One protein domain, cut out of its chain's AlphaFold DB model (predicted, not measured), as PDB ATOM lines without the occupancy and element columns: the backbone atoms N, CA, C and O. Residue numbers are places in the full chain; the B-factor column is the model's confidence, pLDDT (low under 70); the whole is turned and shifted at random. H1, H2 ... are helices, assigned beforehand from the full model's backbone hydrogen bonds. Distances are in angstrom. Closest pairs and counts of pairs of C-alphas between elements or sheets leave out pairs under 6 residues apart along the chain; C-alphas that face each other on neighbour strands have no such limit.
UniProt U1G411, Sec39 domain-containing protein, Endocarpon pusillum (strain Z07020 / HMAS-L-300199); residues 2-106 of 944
ATOM      1  N   ALA A   2     -14.058   3.560 -77.927       47.12
ATOM      2  CA  ALA A   2     -14.220   4.163 -79.232       47.12
ATOM      3  C   ALA A   2     -13.244   5.332 -79.420       47.12
ATOM      4  O   ALA A   2     -12.975   6.091 -78.491       47.12
ATOM      5  N   ASP A   3     -12.739   5.470 -80.643       63.34
ATOM      6  CA  ASP A   3     -12.076   6.686 -81.100       63.34
ATOM      7  C   ASP A   3     -13.121   7.815 -81.163       63.34
ATOM      8  O   ASP A   3     -14.191   7.647 -81.760       63.34
ATOM      9  N   VAL A   4     -12.824   8.963 -80.551       66.06
ATOM     10  CA  VAL A   4     -13.684  10.161 -80.526       66.06
ATOM     11  C   VAL A   4     -14.022  10.630 -81.949       66.06
ATOM     12  O   VAL A   4     -15.069  11.240 -82.175       66.06
ATOM     13  N   GLN A   5     -13.196  10.276 -82.943       66.31
ATOM     14  CA  GLN A   5     -13.456  10.547 -84.359       66.31
ATOM     15  C   GLN A   5     -14.658   9.784 -84.947       66.31
ATOM     16  O   GLN A   5     -15.191  10.206 -85.973       66.31
ATOM     17  N   GLY A   6     -15.104   8.689 -84.319       69.44
ATOM     18  CA  GLY A   6     -16.234   7.870 -84.777       69.44
ATOM     19  C   GLY A   6     -17.611   8.304 -84.257       69.44
ATOM     20  O   GLY A   6     -18.624   7.745 -84.680       69.44
ATOM     21  N   LEU A   7     -17.674   9.280 -83.347       80.00
ATOM     22  CA  LEU A   7     -18.917   9.735 -82.718       80.00
ATOM     23  C   LEU A   7     -19.647  10.777 -83.574       80.00
ATOM     24  O   LEU A   7     -19.035  11.660 -84.176       80.00
ATOM     25  N   SER A   8     -20.985  10.721 -83.595       84.38
ATOM     26  CA  SER A   8     -21.776  11.768 -84.255       84.38
ATOM     27  C   SER A   8     -21.749  13.081 -83.460       84.38
ATOM     28  O   SER A   8     -21.533  13.090 -82.248       84.38
ATOM     29  N   ALA A   9     -22.042  14.205 -84.123       82.62
ATOM     30  CA  ALA A   9     -22.070  15.522 -83.480       82.62
ATOM     31  C   ALA A   9     -22.998  15.576 -82.250       82.62
ATOM     32  O   ALA A   9     -22.692  16.256 -81.275       82.62
ATOM     33  N   ALA A  10     -24.108  14.826 -82.262       83.31
ATOM     34  CA  ALA A  10     -25.019  14.754 -81.122       83.31
ATOM     35  C   ALA A  10     -24.393  14.029 -79.917       83.31
ATOM     36  O   ALA A  10     -24.530  14.486 -78.786       83.31
ATOM     37  N   HIS A  11     -23.662  12.939 -80.154       85.00
ATOM     38  CA  HIS A  11     -22.954  12.208 -79.103       85.00
ATOM     39  C   HIS A  11     -21.853  13.070 -78.464       85.00
ATOM     40  O   HIS A  11     -21.736  13.099 -77.245       85.00
ATOM     41  N   ILE A  12     -21.120  13.851 -79.264       85.94
ATOM     42  CA  ILE A  12     -20.062  14.753 -78.773       85.94
ATOM     43  C   ILE A  12     -20.633  15.858 -77.865       85.94
ATOM     44  O   ILE A  12     -20.050  16.159 -76.827       85.94
ATOM     45  N   ILE A  13     -21.784  16.444 -78.217       86.25
ATOM     46  CA  ILE A  13     -22.431  17.482 -77.391       86.25
ATOM     47  C   ILE A  13     -22.943  16.889 -76.072       86.25
ATOM     48  O   ILE A  13     -22.742  17.497 -75.024       86.25
ATOM     49  N   VAL A  14     -23.564  15.703 -76.107       85.69
ATOM     50  CA  VAL A  14     -24.021  15.011 -74.887       85.69
ATOM     51  C   VAL A  14     -22.830  14.659 -73.988       85.69
ATOM     52  O   VAL A  14     -22.866  14.964 -72.796       85.69
ATOM     53  N   LEU A  15     -21.740  14.136 -74.556       86.50
ATOM     54  CA  LEU A  15     -20.509  13.849 -73.816       86.50
ATOM     55  C   LEU A  15     -19.940  15.109 -73.143       86.50
ATOM     56  O   LEU A  15     -19.659  15.093 -71.949       86.50
ATOM     57  N   ALA A  16     -19.852  16.230 -73.868       87.19
ATOM     58  CA  ALA A  16     -19.381  17.507 -73.323       87.19
ATOM     59  C   ALA A  16     -20.252  18.002 -72.150       87.19
ATOM     60  O   ALA A  16     -19.737  18.513 -71.155       87.19
ATOM     61  N   THR A  17     -21.576  17.832 -72.236       87.94
ATOM     62  CA  THR A  17     -22.493  18.198 -71.142       87.94
ATOM     63  C   THR A  17     -22.351  17.309 -69.909       87.94
ATOM     64  O   THR A  17     -22.387  17.819 -68.792       87.94
ATOM     65  N   GLU A  18     -22.148  16.003 -70.085       85.75
ATOM     66  CA  GLU A  18     -21.924  15.068 -68.978       85.75
ATOM     67  C   GLU A  18     -20.562  15.281 -68.303       85.75
ATOM     68  O   GLU A  18     -20.491  15.252 -67.075       85.75
ATOM     69  N   LEU A  19     -19.505  15.559 -69.076       86.81
ATOM     70  CA  LEU A  19     -18.187  15.929 -68.543       86.81
ATOM     71  C   LEU A  19     -18.263  17.226 -67.728       86.81
ATOM     72  O   LEU A  19     -17.754  17.288 -66.612       86.81
ATOM     73  N   CYS A  20     -18.992  18.230 -68.228       87.06
ATOM     74  CA  CYS A  20     -19.231  19.472 -67.498       87.06
ATOM     75  C   CYS A  20     -20.027  19.252 -66.199       87.06
ATOM     76  O   CYS A  20     -19.725  19.874 -65.187       87.06
ATOM     77  N   PHE A  21     -21.032  18.369 -66.212       85.44
ATOM     78  CA  PHE A  21     -21.817  18.031 -65.019       85.44
ATOM     79  C   PHE A  21     -20.990  17.285 -63.959       85.44
ATOM     80  O   PHE A  21     -21.225  17.454 -62.766       85.44
ATOM     81  N   LYS A  22     -20.011  16.478 -64.382       86.31
ATOM     82  CA  LYS A  22     -19.053  15.784 -63.503       86.31
ATOM     83  C   LYS A  22     -17.862  16.658 -63.082       86.31
ATOM     84  O   LYS A  22     -16.925  16.120 -62.496       86.31
ATOM     85  N   THR A  23     -17.871  17.956 -63.408       84.38
ATOM     86  CA  THR A  23     -16.761  18.905 -63.170       84.38
ATOM     87  C   THR A  23     -15.418  18.460 -63.773       84.38
ATOM     88  O   THR A  23     -14.354  18.870 -63.320       84.38
ATOM     89  N   ASP A  24     -15.443  17.624 -64.818       86.19
ATOM     90  CA  ASP A  24     -14.239  17.152 -65.508       86.19
ATOM     91  C   ASP A  24     -13.914  18.052 -66.707       86.19
ATOM     92  O   ASP A  24     -14.207  17.765 -67.874       86.19
ATOM     93  N   PHE A  25     -13.346  19.216 -66.398       87.31
ATOM     94  CA  PHE A  25     -13.015  20.228 -67.399       87.31
ATOM     95  C   PHE A  25     -11.750  19.891 -68.200       87.31
ATOM     96  O   PHE A  25     -11.592  20.403 -69.310       87.31
ATOM     97  N   GLN A  26     -10.877  19.018 -67.683       85.69
ATOM     98  CA  GLN A  26      -9.666  18.583 -68.386       85.69
ATOM     99  C   GLN A  26     -10.023  17.684 -69.569       85.69
ATOM    100  O   GLN A  26      -9.558  17.920 -70.686       85.69
ATOM    101  N   ASP A  27     -10.902  16.704 -69.360       85.56
ATOM    102  CA  ASP A  27     -11.363  15.841 -70.447       85.56
ATOM    103  C   ASP A  27     -12.260  16.607 -71.430       85.56
ATOM    104  O   ASP A  27     -12.189  16.377 -72.641       85.56
ATOM    105  N   PHE A  28     -13.022  17.607 -70.959       87.88
ATOM    106  CA  PHE A  28     -13.723  18.551 -71.841       87.88
ATOM    107  C   PHE A  28     -12.730  19.308 -72.740       87.88
ATOM    108  O   PHE A  28     -12.938  19.426 -73.949       87.88
ATOM    109  N   GLN A  29     -11.640  19.824 -72.173       86.44
ATOM    110  CA  GLN A  29     -10.612  20.567 -72.903       86.44
ATOM    111  C   GLN A  29      -9.954  19.722 -74.000       86.44
ATOM    112  O   GLN A  29      -9.798  20.194 -75.133       86.44
ATOM    113  N   VAL A  30      -9.654  18.454 -73.704       86.19
ATOM    114  CA  VAL A  30      -9.162  17.489 -74.697       86.19
ATOM    115  C   VAL A  30     -10.224  17.225 -75.773       86.19
ATOM    116  O   VAL A  30      -9.903  17.234 -76.963       86.19
ATOM    117  N   LEU A  31     -11.499  17.070 -75.393       86.19
ATOM    118  CA  LEU A  31     -12.608  16.832 -76.327       86.19
ATOM    119  C   LEU A  31     -12.784  17.996 -77.314       86.19
ATOM    120  O   LEU A  31     -12.962  17.779 -78.516       86.19
ATOM    121  N   GLN A  32     -12.698  19.233 -76.823       87.75
ATOM    122  CA  GLN A  32     -12.791  20.440 -77.643       87.75
ATOM    123  C   GLN A  32     -11.615  20.559 -78.620       87.75
ATOM    124  O   GLN A  32     -11.827  20.948 -79.769       87.75
ATOM    125  N   HIS A  33     -10.403  20.175 -78.200       84.44
ATOM    126  CA  HIS A  33      -9.223  20.153 -79.067       84.44
ATOM    127  C   HIS A  33      -9.345  19.110 -80.189       84.44
ATOM    128  O   HIS A  33      -8.968  19.377 -81.329       84.44
ATOM    129  N   GLN A  34      -9.893  17.927 -79.886       84.50
ATOM    130  CA  GLN A  34     -10.063  16.838 -80.857       84.50
ATOM    131  C   GLN A  34     -11.198  17.095 -81.862       84.50
ATOM    132  O   GLN A  34     -11.121  16.635 -83.003       84.50
ATOM    133  N   ARG A  35     -12.259  17.811 -81.459       84.19
ATOM    134  CA  ARG A  35     -13.469  18.057 -82.272       84.19
ATOM    135  C   ARG A  35     -13.916  19.535 -82.269       84.19
ATOM    136  O   ARG A  35     -15.055  19.834 -81.890       84.19
ATOM    137  N   PRO A  36     -13.072  20.480 -82.731       82.56
ATOM    138  CA  PRO A  36     -13.418  21.905 -82.766       82.56
ATOM    139  C   PRO A  36     -14.510  22.234 -83.800       82.56
ATOM    140  O   PRO A  36     -15.152  23.278 -83.710       82.56
ATOM    141  N   ASP A  37     -14.740  21.343 -84.771       82.38
ATOM    142  CA  ASP A  37     -15.773  21.451 -85.804       82.38
ATOM    143  C   ASP A  37     -17.201  21.336 -85.244       82.38
ATOM    144  O   ASP A  37     -18.129  21.942 -85.778       82.38
ATOM    145  N   VAL A  38     -17.373  20.581 -84.153       85.06
ATOM    146  CA  VAL A  38     -18.656  20.406 -83.452       85.06
ATOM    147  C   VAL A  38     -18.754  21.326 -82.233       85.06
ATOM    148  O   VAL A  38     -19.803  21.925 -81.986       85.06
ATOM    149  N   LEU A  39     -17.667  21.460 -81.471       85.19
ATOM    150  CA  LEU A  39     -17.608  22.221 -80.222       85.19
ATOM    151  C   LEU A  39     -17.077  23.646 -80.451       85.19
ATOM    152  O   LEU A  39     -15.992  24.019 -79.998       85.19
ATOM    153  N   ALA A  40     -17.868  24.460 -81.154       88.06
ATOM    154  CA  ALA A  40     -17.581  25.883 -81.325       88.06
ATOM    155  C   ALA A  40     -17.580  26.622 -79.971       88.06
ATOM    156  O   ALA A  40     -18.365  26.298 -79.077       88.06
ATOM    157  N   ALA A  41     -16.764  27.673 -79.840       85.81
ATOM    158  CA  ALA A  41     -16.586  28.405 -78.579       85.81
ATOM    159  C   ALA A  41     -17.901  28.913 -77.957       85.81
ATOM    160  O   ALA A  41     -18.072  28.847 -76.741       85.81
ATOM    161  N   GLU A  42     -18.859  29.355 -78.781       87.75
ATOM    162  CA  GLU A  42     -20.188  29.775 -78.314       87.75
ATOM    163  C   GLU A  42     -20.976  28.626 -77.688       87.75
ATOM    164  O   GLU A  42     -21.595  28.799 -76.639       87.75
ATOM    165  N   LEU A  43     -20.933  27.440 -78.296       88.19
ATOM    166  CA  LEU A  43     -21.608  26.261 -77.771       88.19
ATOM    167  C   LEU A  43     -20.973  25.820 -76.445       88.19
ATOM    168  O   LEU A  43     -21.697  25.605 -75.476       88.19
ATOM    169  N   CYS A  44     -19.639  25.766 -76.374       89.38
ATOM    170  CA  CYS A  44     -18.910  25.412 -75.153       89.38
ATOM    171  C   CYS A  44     -19.221  26.375 -74.002       89.38
ATOM    172  O   CYS A  44     -19.578  25.934 -72.915       89.38
ATOM    173  N   CYS A  45     -19.186  27.687 -74.252       89.94
ATOM    174  CA  CYS A  45     -19.527  28.697 -73.249       89.94
ATOM    175  C   CYS A  45     -20.982  28.569 -72.763       89.94
ATOM    176  O   CYS A  45     -21.256  28.737 -71.579       89.94
ATOM    177  N   ARG A  46     -21.933  28.236 -73.647       90.19
ATOM    178  CA  ARG A  46     -23.334  28.002 -73.254       90.19
ATOM    179  C   ARG A  46     -23.512  26.729 -72.430       90.19
ATOM    180  O   ARG A  46     -24.330  26.727 -71.512       90.19
ATOM    181  N   ILE A  47     -22.771  25.666 -72.750       90.31
ATOM    182  CA  ILE A  47     -22.747  24.425 -71.964       90.31
ATOM    183  C   ILE A  47     -22.209  24.722 -70.563       90.31
ATOM    184  O   ILE A  47     -22.923  24.482 -69.591       90.31
ATOM    185  N   LEU A  48     -21.031  25.345 -70.466       90.12
ATOM    186  CA  LEU A  48     -20.431  25.739 -69.189       90.12
ATOM    187  C   LEU A  48     -21.389  26.608 -68.370       90.12
ATOM    188  O   LEU A  48     -21.656  26.319 -67.213       90.12
ATOM    189  N   LEU A  49     -22.015  27.613 -68.984       89.06
ATOM    190  CA  LEU A  49     -22.918  28.526 -68.277       89.06
ATOM    191  C   LEU A  49     -24.200  27.840 -67.782       89.06
ATOM    192  O   LEU A  49     -24.873  28.350 -66.895       89.06
ATOM    193  N   THR A  50     -24.580  26.713 -68.383       89.31
ATOM    194  CA  THR A  50     -25.791  25.982 -67.992       89.31
ATOM    195  C   THR A  50     -25.516  25.002 -66.855       89.31
ATOM    196  O   THR A  50     -26.375  24.838 -65.992       89.31
ATOM    197  N   PHE A  51     -24.352  24.349 -66.861       87.44
ATOM    198  CA  PHE A  51     -24.059  23.230 -65.961       87.44
ATOM    199  C   PHE A  51     -23.044  23.555 -64.859       87.44
ATOM    200  O   PHE A  51     -23.048  22.870 -63.842       87.44
ATOM    201  N   VAL A  52     -22.235  24.607 -65.003       86.69
ATOM    202  CA  VAL A  52     -21.356  25.099 -63.932       86.69
ATOM    203  C   VAL A  52     -22.173  25.987 -62.990       86.69
ATOM    204  O   VAL A  52     -22.833  26.946 -63.421       86.69
ATOM    205  N   SER A  53     -22.170  25.643 -61.701       82.38
ATOM    206  CA  SER A  53     -22.772  26.468 -60.646       82.38
ATOM    207  C   SER A  53     -21.857  27.645 -60.284       82.38
ATOM    208  O   SER A  53     -20.688  27.658 -60.653       82.38
ATOM    209  N   GLY A  54     -22.373  28.660 -59.593       78.69
ATOM    210  CA  GLY A  54     -21.570  29.771 -59.081       78.69
ATOM    211  C   GLY A  54     -20.668  29.400 -57.899       78.69
ATOM    212  O   GLY A  54     -19.837  30.215 -57.522       78.69
ATOM    213  N   ASN A  55     -20.807  28.191 -57.338       82.12
ATOM    214  CA  ASN A  55     -19.986  27.688 -56.229       82.12
ATOM    215  C   ASN A  55     -18.729  26.934 -56.692       82.12
ATOM    216  O   ASN A  55     -17.898  26.581 -55.859       82.12
ATOM    217  N   GLU A  56     -18.625  26.610 -57.984       86.50
ATOM    218  CA  GLU A  56     -17.464  25.898 -58.521       86.50
ATOM    219  C   GLU A  56     -16.260  26.833 -58.639       86.50
ATOM    220  O   GLU A  56     -16.394  27.971 -59.092       86.50
ATOM    221  N   ASP A  57     -15.080  26.326 -58.287       86.88
ATOM    222  CA  ASP A  57     -13.834  27.089 -58.319       86.88
ATOM    223  C   ASP A  57     -13.440  27.457 -59.769       86.88
ATOM    224  O   ASP A  57     -13.222  26.558 -60.598       86.88
ATOM    225  N   PRO A  58     -13.321  28.761 -60.100       89.06
ATOM    226  CA  PRO A  58     -12.908  29.230 -61.420       89.06
ATOM    227  C   PRO A  58     -11.608  28.620 -61.941       89.06
ATOM    228  O   PRO A  58     -11.477  28.426 -63.154       89.06
ATOM    229  N   GLU A  59     -10.666  28.265 -61.063       87.00
ATOM    230  CA  GLU A  59      -9.384  27.676 -61.466       87.00
ATOM    231  C   GLU A  59      -9.547  26.394 -62.296       87.00
ATOM    232  O   GLU A  59      -8.731  26.113 -63.178       87.00
ATOM    233  N   GLN A  60     -10.630  25.642 -62.077       88.00
ATOM    234  CA  GLN A  60     -10.852  24.353 -62.731       88.00
ATOM    235  C   GLN A  60     -11.244  24.483 -64.209       88.00
ATOM    236  O   GLN A  60     -10.878  23.631 -65.019       88.00
ATOM    237  N   TYR A  61     -11.964  25.544 -64.590       89.56
ATOM    238  CA  TYR A  61     -12.484  25.722 -65.955       89.56
ATOM    239  C   TYR A  61     -11.863  26.906 -66.718       89.56
ATOM    240  O   TYR A  61     -12.044  27.021 -67.934       89.56
ATOM    241  N   VAL A  62     -11.072  27.765 -66.062       90.69
ATOM    242  CA  VAL A  62     -10.290  28.830 -66.723       90.69
ATOM    243  C   VAL A  62      -9.329  28.306 -67.812       90.69
ATOM    244  O   VAL A  62      -9.263  28.951 -68.864       90.69
ATOM    245  N   PRO A  63      -8.614  27.167 -67.662       89.88
ATOM    246  CA  PRO A  63      -7.760  26.624 -68.728       89.88
ATOM    247  C   PRO A  63      -8.525  26.338 -70.028       89.88
ATOM    248  O   PRO A  63      -8.102  26.754 -71.109       89.88
ATOM    249  N   LEU A  64      -9.718  25.743 -69.915       88.12
ATOM    250  CA  LEU A  64     -10.623  25.503 -71.039       88.12
ATOM    251  C   LEU A  64     -11.032  26.821 -71.720       88.12
ATOM    252  O   LEU A  64     -10.990  26.925 -72.944       88.12
ATOM    253  N   LEU A  65     -11.374  27.858 -70.949       89.88
ATOM    254  CA  LEU A  65     -11.719  29.180 -71.495       89.88
ATOM    255  C   LEU A  65     -10.534  29.857 -72.206       89.88
ATOM    256  O   LEU A  65     -10.718  30.480 -73.255       89.88
ATOM    257  N   LYS A  66      -9.310  29.711 -71.679       88.06
ATOM    258  CA  LYS A  66      -8.083  30.195 -72.334       88.06
ATOM    259  C   LYS A  66      -7.857  29.499 -73.676       88.06
ATOM    260  O   LYS A  66      -7.532  30.179 -74.650       88.06
ATOM    261  N   GLN A  67      -8.096  28.190 -73.756       86.19
ATOM    262  CA  GLN A  67      -8.035  27.441 -75.014       86.19
ATOM    263  C   GLN A  67      -9.116  27.891 -76.008       86.19
ATOM    264  O   GLN A  67      -8.813  28.119 -77.177       86.19
ATOM    265  N   LEU A  68     -10.358  28.105 -75.554       86.75
ATOM    266  CA  LEU A  68     -11.457  28.585 -76.407       86.75
ATOM    267  C   LEU A  68     -11.191  29.963 -77.027       86.75
ATOM    268  O   LEU A  68     -11.661  30.238 -78.131       86.75
ATOM    269  N   ARG A  69     -10.439  30.823 -76.332       84.94
ATOM    270  CA  ARG A  69     -10.002  32.132 -76.838       84.94
ATOM    271  C   ARG A  69      -8.702  32.066 -77.657       84.94
ATOM    272  O   ARG A  69      -8.323  33.061 -78.267       84.94
ATOM    273  N   GLY A  70      -8.024  30.917 -77.680       80.75
ATOM    274  CA  GLY A  70      -6.736  30.731 -78.354       80.75
ATOM    275  C   GLY A  70      -5.534  31.320 -77.606       80.75
ATOM    276  O   GLY A  70      -4.503  31.571 -78.221       80.75
ATOM    277  N   LEU A  71      -5.657  31.565 -76.294       76.69
ATOM    278  CA  LEU A  71      -4.572  32.071 -75.437       76.69
ATOM    279  C   LEU A  71      -3.587  30.972 -75.015       76.69
ATOM    280  O   LEU A  71      -2.444  31.265 -74.677       76.69
ATOM    281  N   ILE A  72      -4.034  29.716 -75.023       76.69
ATOM    282  CA  ILE A  72      -3.209  28.532 -74.782       76.69
ATOM    283  C   ILE A  72      -3.450  27.557 -75.933       76.69
ATOM    284  O   ILE A  72      -4.592  27.339 -76.342       76.69
ATOM    285  N   VAL A  73      -2.371  26.960 -76.430       64.75
ATOM    286  CA  VAL A  73      -2.411  25.813 -77.336       64.75
ATOM    287  C   VAL A  73      -1.751  24.660 -76.593       64.75
ATOM    288  O   VAL A  73      -0.530  24.632 -76.467       64.75
ATOM    289  N   GLU A  74      -2.548  23.755 -76.028       63.66
ATOM    290  CA  GLU A  74      -2.015  22.529 -75.429       63.66
ATOM    291  C   GLU A  74      -1.921  21.416 -76.480       63.66
ATOM    292  O   GLU A  74      -2.867  21.184 -77.234       63.66
ATOM    293  N   ASP A  75      -0.797  20.693 -76.494       56.75
ATOM    294  CA  ASP A  75      -0.580  19.498 -77.321       56.75
ATOM    295  C   ASP A  75      -1.311  18.283 -76.707       56.75
ATOM    296  O   ASP A  75      -0.713  17.342 -76.186       56.75
ATOM    297  N   GLY A  76      -2.645  18.303 -76.731       57.94
ATOM    298  CA  GLY A  76      -3.512  17.288 -76.113       57.94
ATOM    299  C   GLY A  76      -3.774  16.032 -76.958       57.94
ATOM    300  O   GLY A  76      -4.753  15.327 -76.719       57.94
ATOM    301  N   SER A  77      -2.948  15.729 -77.961       56.38
ATOM    302  CA  SER A  77      -3.258  14.730 -79.002       56.38
ATOM    303  C   SER A  77      -3.243  13.254 -78.558       56.38
ATOM    304  O   SER A  77      -3.513  12.385 -79.382       56.38
ATOM    305  N   SER A  78      -2.953  12.939 -77.286       55.66
ATOM    306  CA  SER A  78      -2.719  11.552 -76.829       55.66
ATOM    307  C   SER A  78      -3.546  11.065 -75.628       55.66
ATOM    308  O   SER A  78      -3.383   9.912 -75.222       55.66
ATOM    309  N   LYS A  79      -4.451  11.877 -75.060       65.62
ATOM    310  CA  LYS A  79      -5.361  11.417 -73.992       65.62
ATOM    311  C   LYS A  79      -6.634  10.797 -74.588       65.62
ATOM    312  O   LYS A  79      -7.344  11.446 -75.354       65.62
ATOM    313  N   ASN A  80      -6.921   9.548 -74.213       69.25
ATOM    314  CA  ASN A  80      -8.192   8.881 -74.508       69.25
ATOM    315  C   ASN A  80      -9.246   9.311 -73.483       69.25
ATOM    316  O   ASN A  80      -9.022   9.147 -72.287       69.25
ATOM    317  N   ILE A  81     -10.381   9.814 -73.967       77.75
ATOM    318  CA  ILE A  81     -11.523  10.241 -73.148       77.75
ATOM    319  C   ILE A  81     -12.439   9.038 -72.895       77.75
ATOM    320  O   ILE A  81     -12.617   8.194 -73.778       77.75
ATOM    321  N   ASP A  82     -13.032   8.950 -71.704       77.75
ATOM    322  CA  ASP A  82     -14.051   7.939 -71.413       77.75
ATOM    323  C   ASP A  82     -15.368   8.262 -72.146       77.75
ATOM    324  O   ASP A  82     -16.035   9.252 -71.857       77.75
ATOM    325  N   VAL A  83     -15.744   7.417 -73.111       77.69
ATOM    326  CA  VAL A  83     -16.967   7.552 -73.933       77.69
ATOM    327  C   VAL A  83     -18.091   6.627 -73.434       77.69
ATOM    328  O   VAL A  83     -19.179   6.601 -74.008       77.69
ATOM    329  N   SER A  84     -17.872   5.865 -72.355       76.81
ATOM    330  CA  SER A  84     -18.804   4.826 -71.880       76.81
ATOM    331  C   SER A  84     -20.239   5.319 -71.656       76.81
ATOM    332  O   SER A  84     -21.190   4.580 -71.895       76.81
ATOM    333  N   SER A  85     -20.418   6.585 -71.274       69.75
ATOM    334  CA  SER A  85     -21.732   7.183 -71.017       69.75
ATOM    335  C   SER A  85     -22.551   7.498 -72.275       69.75
ATOM    336  O   SER A  85     -23.766   7.696 -72.198       69.75
ATOM    337  N   VAL A  86     -21.904   7.504 -73.442       75.88
ATOM    338  CA  VAL A  86     -22.504   7.870 -74.730       75.88
ATOM    339  C   VAL A  86     -22.433   6.724 -75.748       75.88
ATOM    340  O   VAL A  86     -23.237   6.703 -76.679       75.88
ATOM    341  N   GLU A  87     -21.549   5.735 -75.545       71.44
ATOM    342  CA  GLU A  87     -21.454   4.508 -76.362       71.44
ATOM    343  C   GLU A  87     -22.777   3.702 -76.386       71.44
ATOM    344  O   GLU A  87     -23.059   3.026 -77.373       71.44
ATOM    345  N   GLU A  88     -23.612   3.794 -75.340       70.56
ATOM    346  CA  GLU A  88     -24.891   3.066 -75.226       70.56
ATOM    347  C   GLU A  88     -26.094   3.777 -75.883       70.56
ATOM    348  O   GLU A  88     -27.178   3.197 -75.976       70.56
ATOM    349  N   LEU A  89     -25.936   5.025 -76.339       78.38
ATOM    350  CA  LEU A  89     -27.033   5.836 -76.877       78.38
ATOM    351  C   LEU A  89     -27.152   5.697 -78.391       78.38
ATOM    352  O   LEU A  89     -26.164   5.705 -79.122       78.38
ATOM    353  N   ASN A  90     -28.388   5.649 -78.891       83.00
ATOM    354  CA  ASN A  90     -28.624   5.820 -80.322       83.00
ATOM    355  C   ASN A  90     -28.596   7.318 -80.693       83.00
ATOM    356  O   ASN A  90     -29.008   8.177 -79.912       83.00
ATOM    357  N   GLU A  91     -28.216   7.657 -81.927       79.25
ATOM    358  CA  GLU A  91     -28.112   9.052 -82.380       79.25
ATOM    359  C   GLU A  91     -29.438   9.823 -82.243       79.25
ATOM    360  O   GLU A  91     -29.449  11.012 -81.913       79.25
ATOM    361  N   ALA A  92     -30.573   9.153 -82.464       78.38
ATOM    362  CA  ALA A  92     -31.898   9.743 -82.274       78.38
ATOM    363  C   ALA A  92     -32.176  10.101 -80.799       78.38
ATOM    364  O   ALA A  92     -32.796  11.131 -80.520       78.38
ATOM    365  N   GLU A  93     -31.679   9.295 -79.861       80.12
ATOM    366  CA  GLU A  93     -31.812   9.520 -78.418       80.12
ATOM    367  C   GLU A  93     -30.879  10.640 -77.952       80.12
ATOM    368  O   GLU A  93     -31.314  11.529 -77.218       80.12
ATOM    369  N   ALA A  94     -29.642  10.681 -78.458       78.94
ATOM    370  CA  ALA A  94     -28.710  11.781 -78.215       78.94
ATOM    371  C   ALA A  94     -29.282  13.126 -78.708       78.94
ATOM    372  O   ALA A  94     -29.261  14.123 -77.985       78.94
ATOM    373  N   ARG A  95     -29.892  13.157 -79.903       79.94
ATOM    374  CA  ARG A  95     -30.579  14.356 -80.425       79.94
ATOM    375  C   ARG A  95     -31.795  14.749 -79.585       79.94
ATOM    376  O   ARG A  95     -32.029  15.941 -79.392       79.94
ATOM    377  N   SER A  96     -32.554  13.779 -79.071       81.06
ATOM    378  CA  SER A  96     -33.681  14.047 -78.167       81.06
ATOM    379  C   SER A  96     -33.212  14.670 -76.847       81.06
ATOM    380  O   SER A  96     -33.783  15.674 -76.417       81.06
ATOM    381  N   ARG A  97     -32.117  14.164 -76.257       81.00
ATOM    382  CA  ARG A  97     -31.498  14.752 -75.055       81.00
ATOM    383  C   ARG A  97     -31.045  16.190 -75.295       81.00
ATOM    384  O   ARG A  97     -31.359  17.057 -74.488       81.00
ATOM    385  N   ILE A  98     -30.415  16.483 -76.435       82.25
ATOM    386  CA  ILE A  98     -30.021  17.859 -76.790       82.25
ATOM    387  C   ILE A  98     -31.235  18.789 -76.915       82.25
ATOM    388  O   ILE A  98     -31.183  19.926 -76.459       82.25
ATOM    389  N   GLN A  99     -32.350  18.333 -77.496       79.50
ATOM    390  CA  GLN A  99     -33.570  19.150 -77.588       79.50
ATOM    391  C   GLN A  99     -34.205  19.432 -76.218       79.50
ATOM    392  O   GLN A  99     -34.857  20.462 -76.039       79.50
ATOM    393  N   GLN A 100     -34.011  18.533 -75.248       80.75
ATOM    394  CA  GLN A 100     -34.425  18.737 -73.859       80.75
ATOM    395  C   GLN A 100     -33.463  19.665 -73.096       80.75
ATOM    396  O   GLN A 100     -33.898  20.374 -72.186       80.75
ATOM    397  N   MET A 101     -32.184  19.718 -73.488       80.00
ATOM    398  CA  MET A 101     -31.180  20.630 -72.932       80.00
ATOM    399  C   MET A 101     -31.480  22.078 -73.339       80.00
ATOM    400  O   MET A 101     -31.120  22.560 -74.414       80.00
ATOM    401  N   ARG A 102     -32.130  22.826 -72.446       82.19
ATOM    402  CA  ARG A 102     -32.353  24.268 -72.612       82.19
ATOM    403  C   ARG A 102     -31.096  25.051 -72.228       82.19
ATOM    404  O   ARG A 102     -31.064  25.691 -71.184       82.19
ATOM    405  N   LEU A 103     -30.071  24.995 -73.081       84.50
ATOM    406  CA  LEU A 103     -28.812  25.709 -72.851       84.50
ATOM    407  C   LEU A 103     -29.046  27.218 -72.721       84.50
ATOM    408  O   LEU A 103     -29.601  27.846 -73.638       84.50
ATOM    409  N   VAL A 104     -28.557  27.796 -71.623       85.31
ATOM    410  CA  VAL A 104     -28.609  29.232 -71.339       85.31
ATOM    411  C   VAL A 104     -27.999  29.996 -72.513       85.31
ATOM    412  O   VAL A 104     -26.984  29.606 -73.097       85.31
ATOM    413  N   ARG A 105     -28.665  31.073 -72.930       85.69
ATOM    414  CA  ARG A 105     -28.159  31.938 -73.995       85.69
ATOM    415  C   ARG A 105     -27.128  32.898 -73.409       85.69
ATOM    416  O   ARG A 105     -27.405  33.527 -72.390       85.69
ATOM    417  N   LEU A 106     -26.003  33.059 -74.104       81.94
ATOM    418  CA  LEU A 106     -25.061  34.142 -73.831       81.94
ATOM    419  C   LEU A 106     -25.741  35.463 -74.173       81.94
ATOM    420  O   LEU A 106     -26.078  35.721 -75.336       81.94
TER     421      LEU A 106
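This is residues 2 to 106 of the 944 residues of the protein "Sec39 domain-containing protein" of Endocarpon pusillum (strain Z07020 / HMAS-L-300199) (UniProt U1G411). Four helices, H1, H2, H4 and H3, stand at the corners of a four-sided cluster, and H5 and H6 pack on other sides of H1, the helix in the middle of the contacts. The long stretch of residues 69 to 83, with no named element, loops round the outside from H4 to H5. The printed part has 105 residues with six named helices, H1 to H6 in that order along the chain, and no named strand; the class is all helix. The whole is compact, with a radius of gyration of the C-alphas of 13.1 A, and rounded, with spans of 35 by 31 by 21 A.

H1, residues 9 to 21, is the hub, touching four other helices. H2, residues 25 to 34, forms a helical hairpin with H1 across a tight link, at a shallow tilt of 20 degrees, opposite ways; H1 touches it with residues 16 to 20 alone, and the closest C-alphas, of Ala 16 and Phe 28, are 5.9 A apart. H3, residues 41 to 51, touches residues 16 to 21 of H1 alone, at a steep tilt of 44 degrees, the same way; the closest C-alphas, of Phe 21 and Phe 51, are 5.7 A apart. H2 and H3 are near each other, with 5 pairs of C-alphas within 10 A. H4, residues 62 to 68, touches H2 at a shallow tilt of 12 degrees, the same way; the closest C-alphas, of Gln 29 and Leu 64, are 5.3 A apart. H4 and H3 are close but not clearly touching: their closest C-alphas, of Ala 41 and Leu 68, are 5.6 A apart. H4 and H1 are apart. H5, residues 84 to 87, touches residues 11 to 15 of H1 alone, the closest C-alphas being those of His 11 and Val 86, 6.2 A apart. H6, residues 91 to 100, touches residues 10 to 14 of H1 alone, at a steep tilt of 52 degrees, the same way; the closest C-alphas, of Ala 10 and Ala 94, are 5.6 A apart. In H1, H2, H3, H4 and H6 every O i to N i+4 pair is within hydrogen-bond range; H5 is too short for such a pair.

H1 runs 18.6 A from C-alpha 9 at (-22.070, 15.522, -83.480) to C-alpha 21. H2 is 14.2 A long, H3 15.6 A, H4 9.8 A and H5 5.2 A. H6 is 14.4 A long and ends with C-alpha 100 at (-34.425, 18.737, -73.859).

The two C-alphas farthest apart, of Leu 71 and Ala 92, are 35.9 A from each other. The printed part has no cut, and the link from H4 to H5 is long. The mean pLDDT of the printed part is 81.3; residues 2 to 6, 73 to 80 and 85 are under 70.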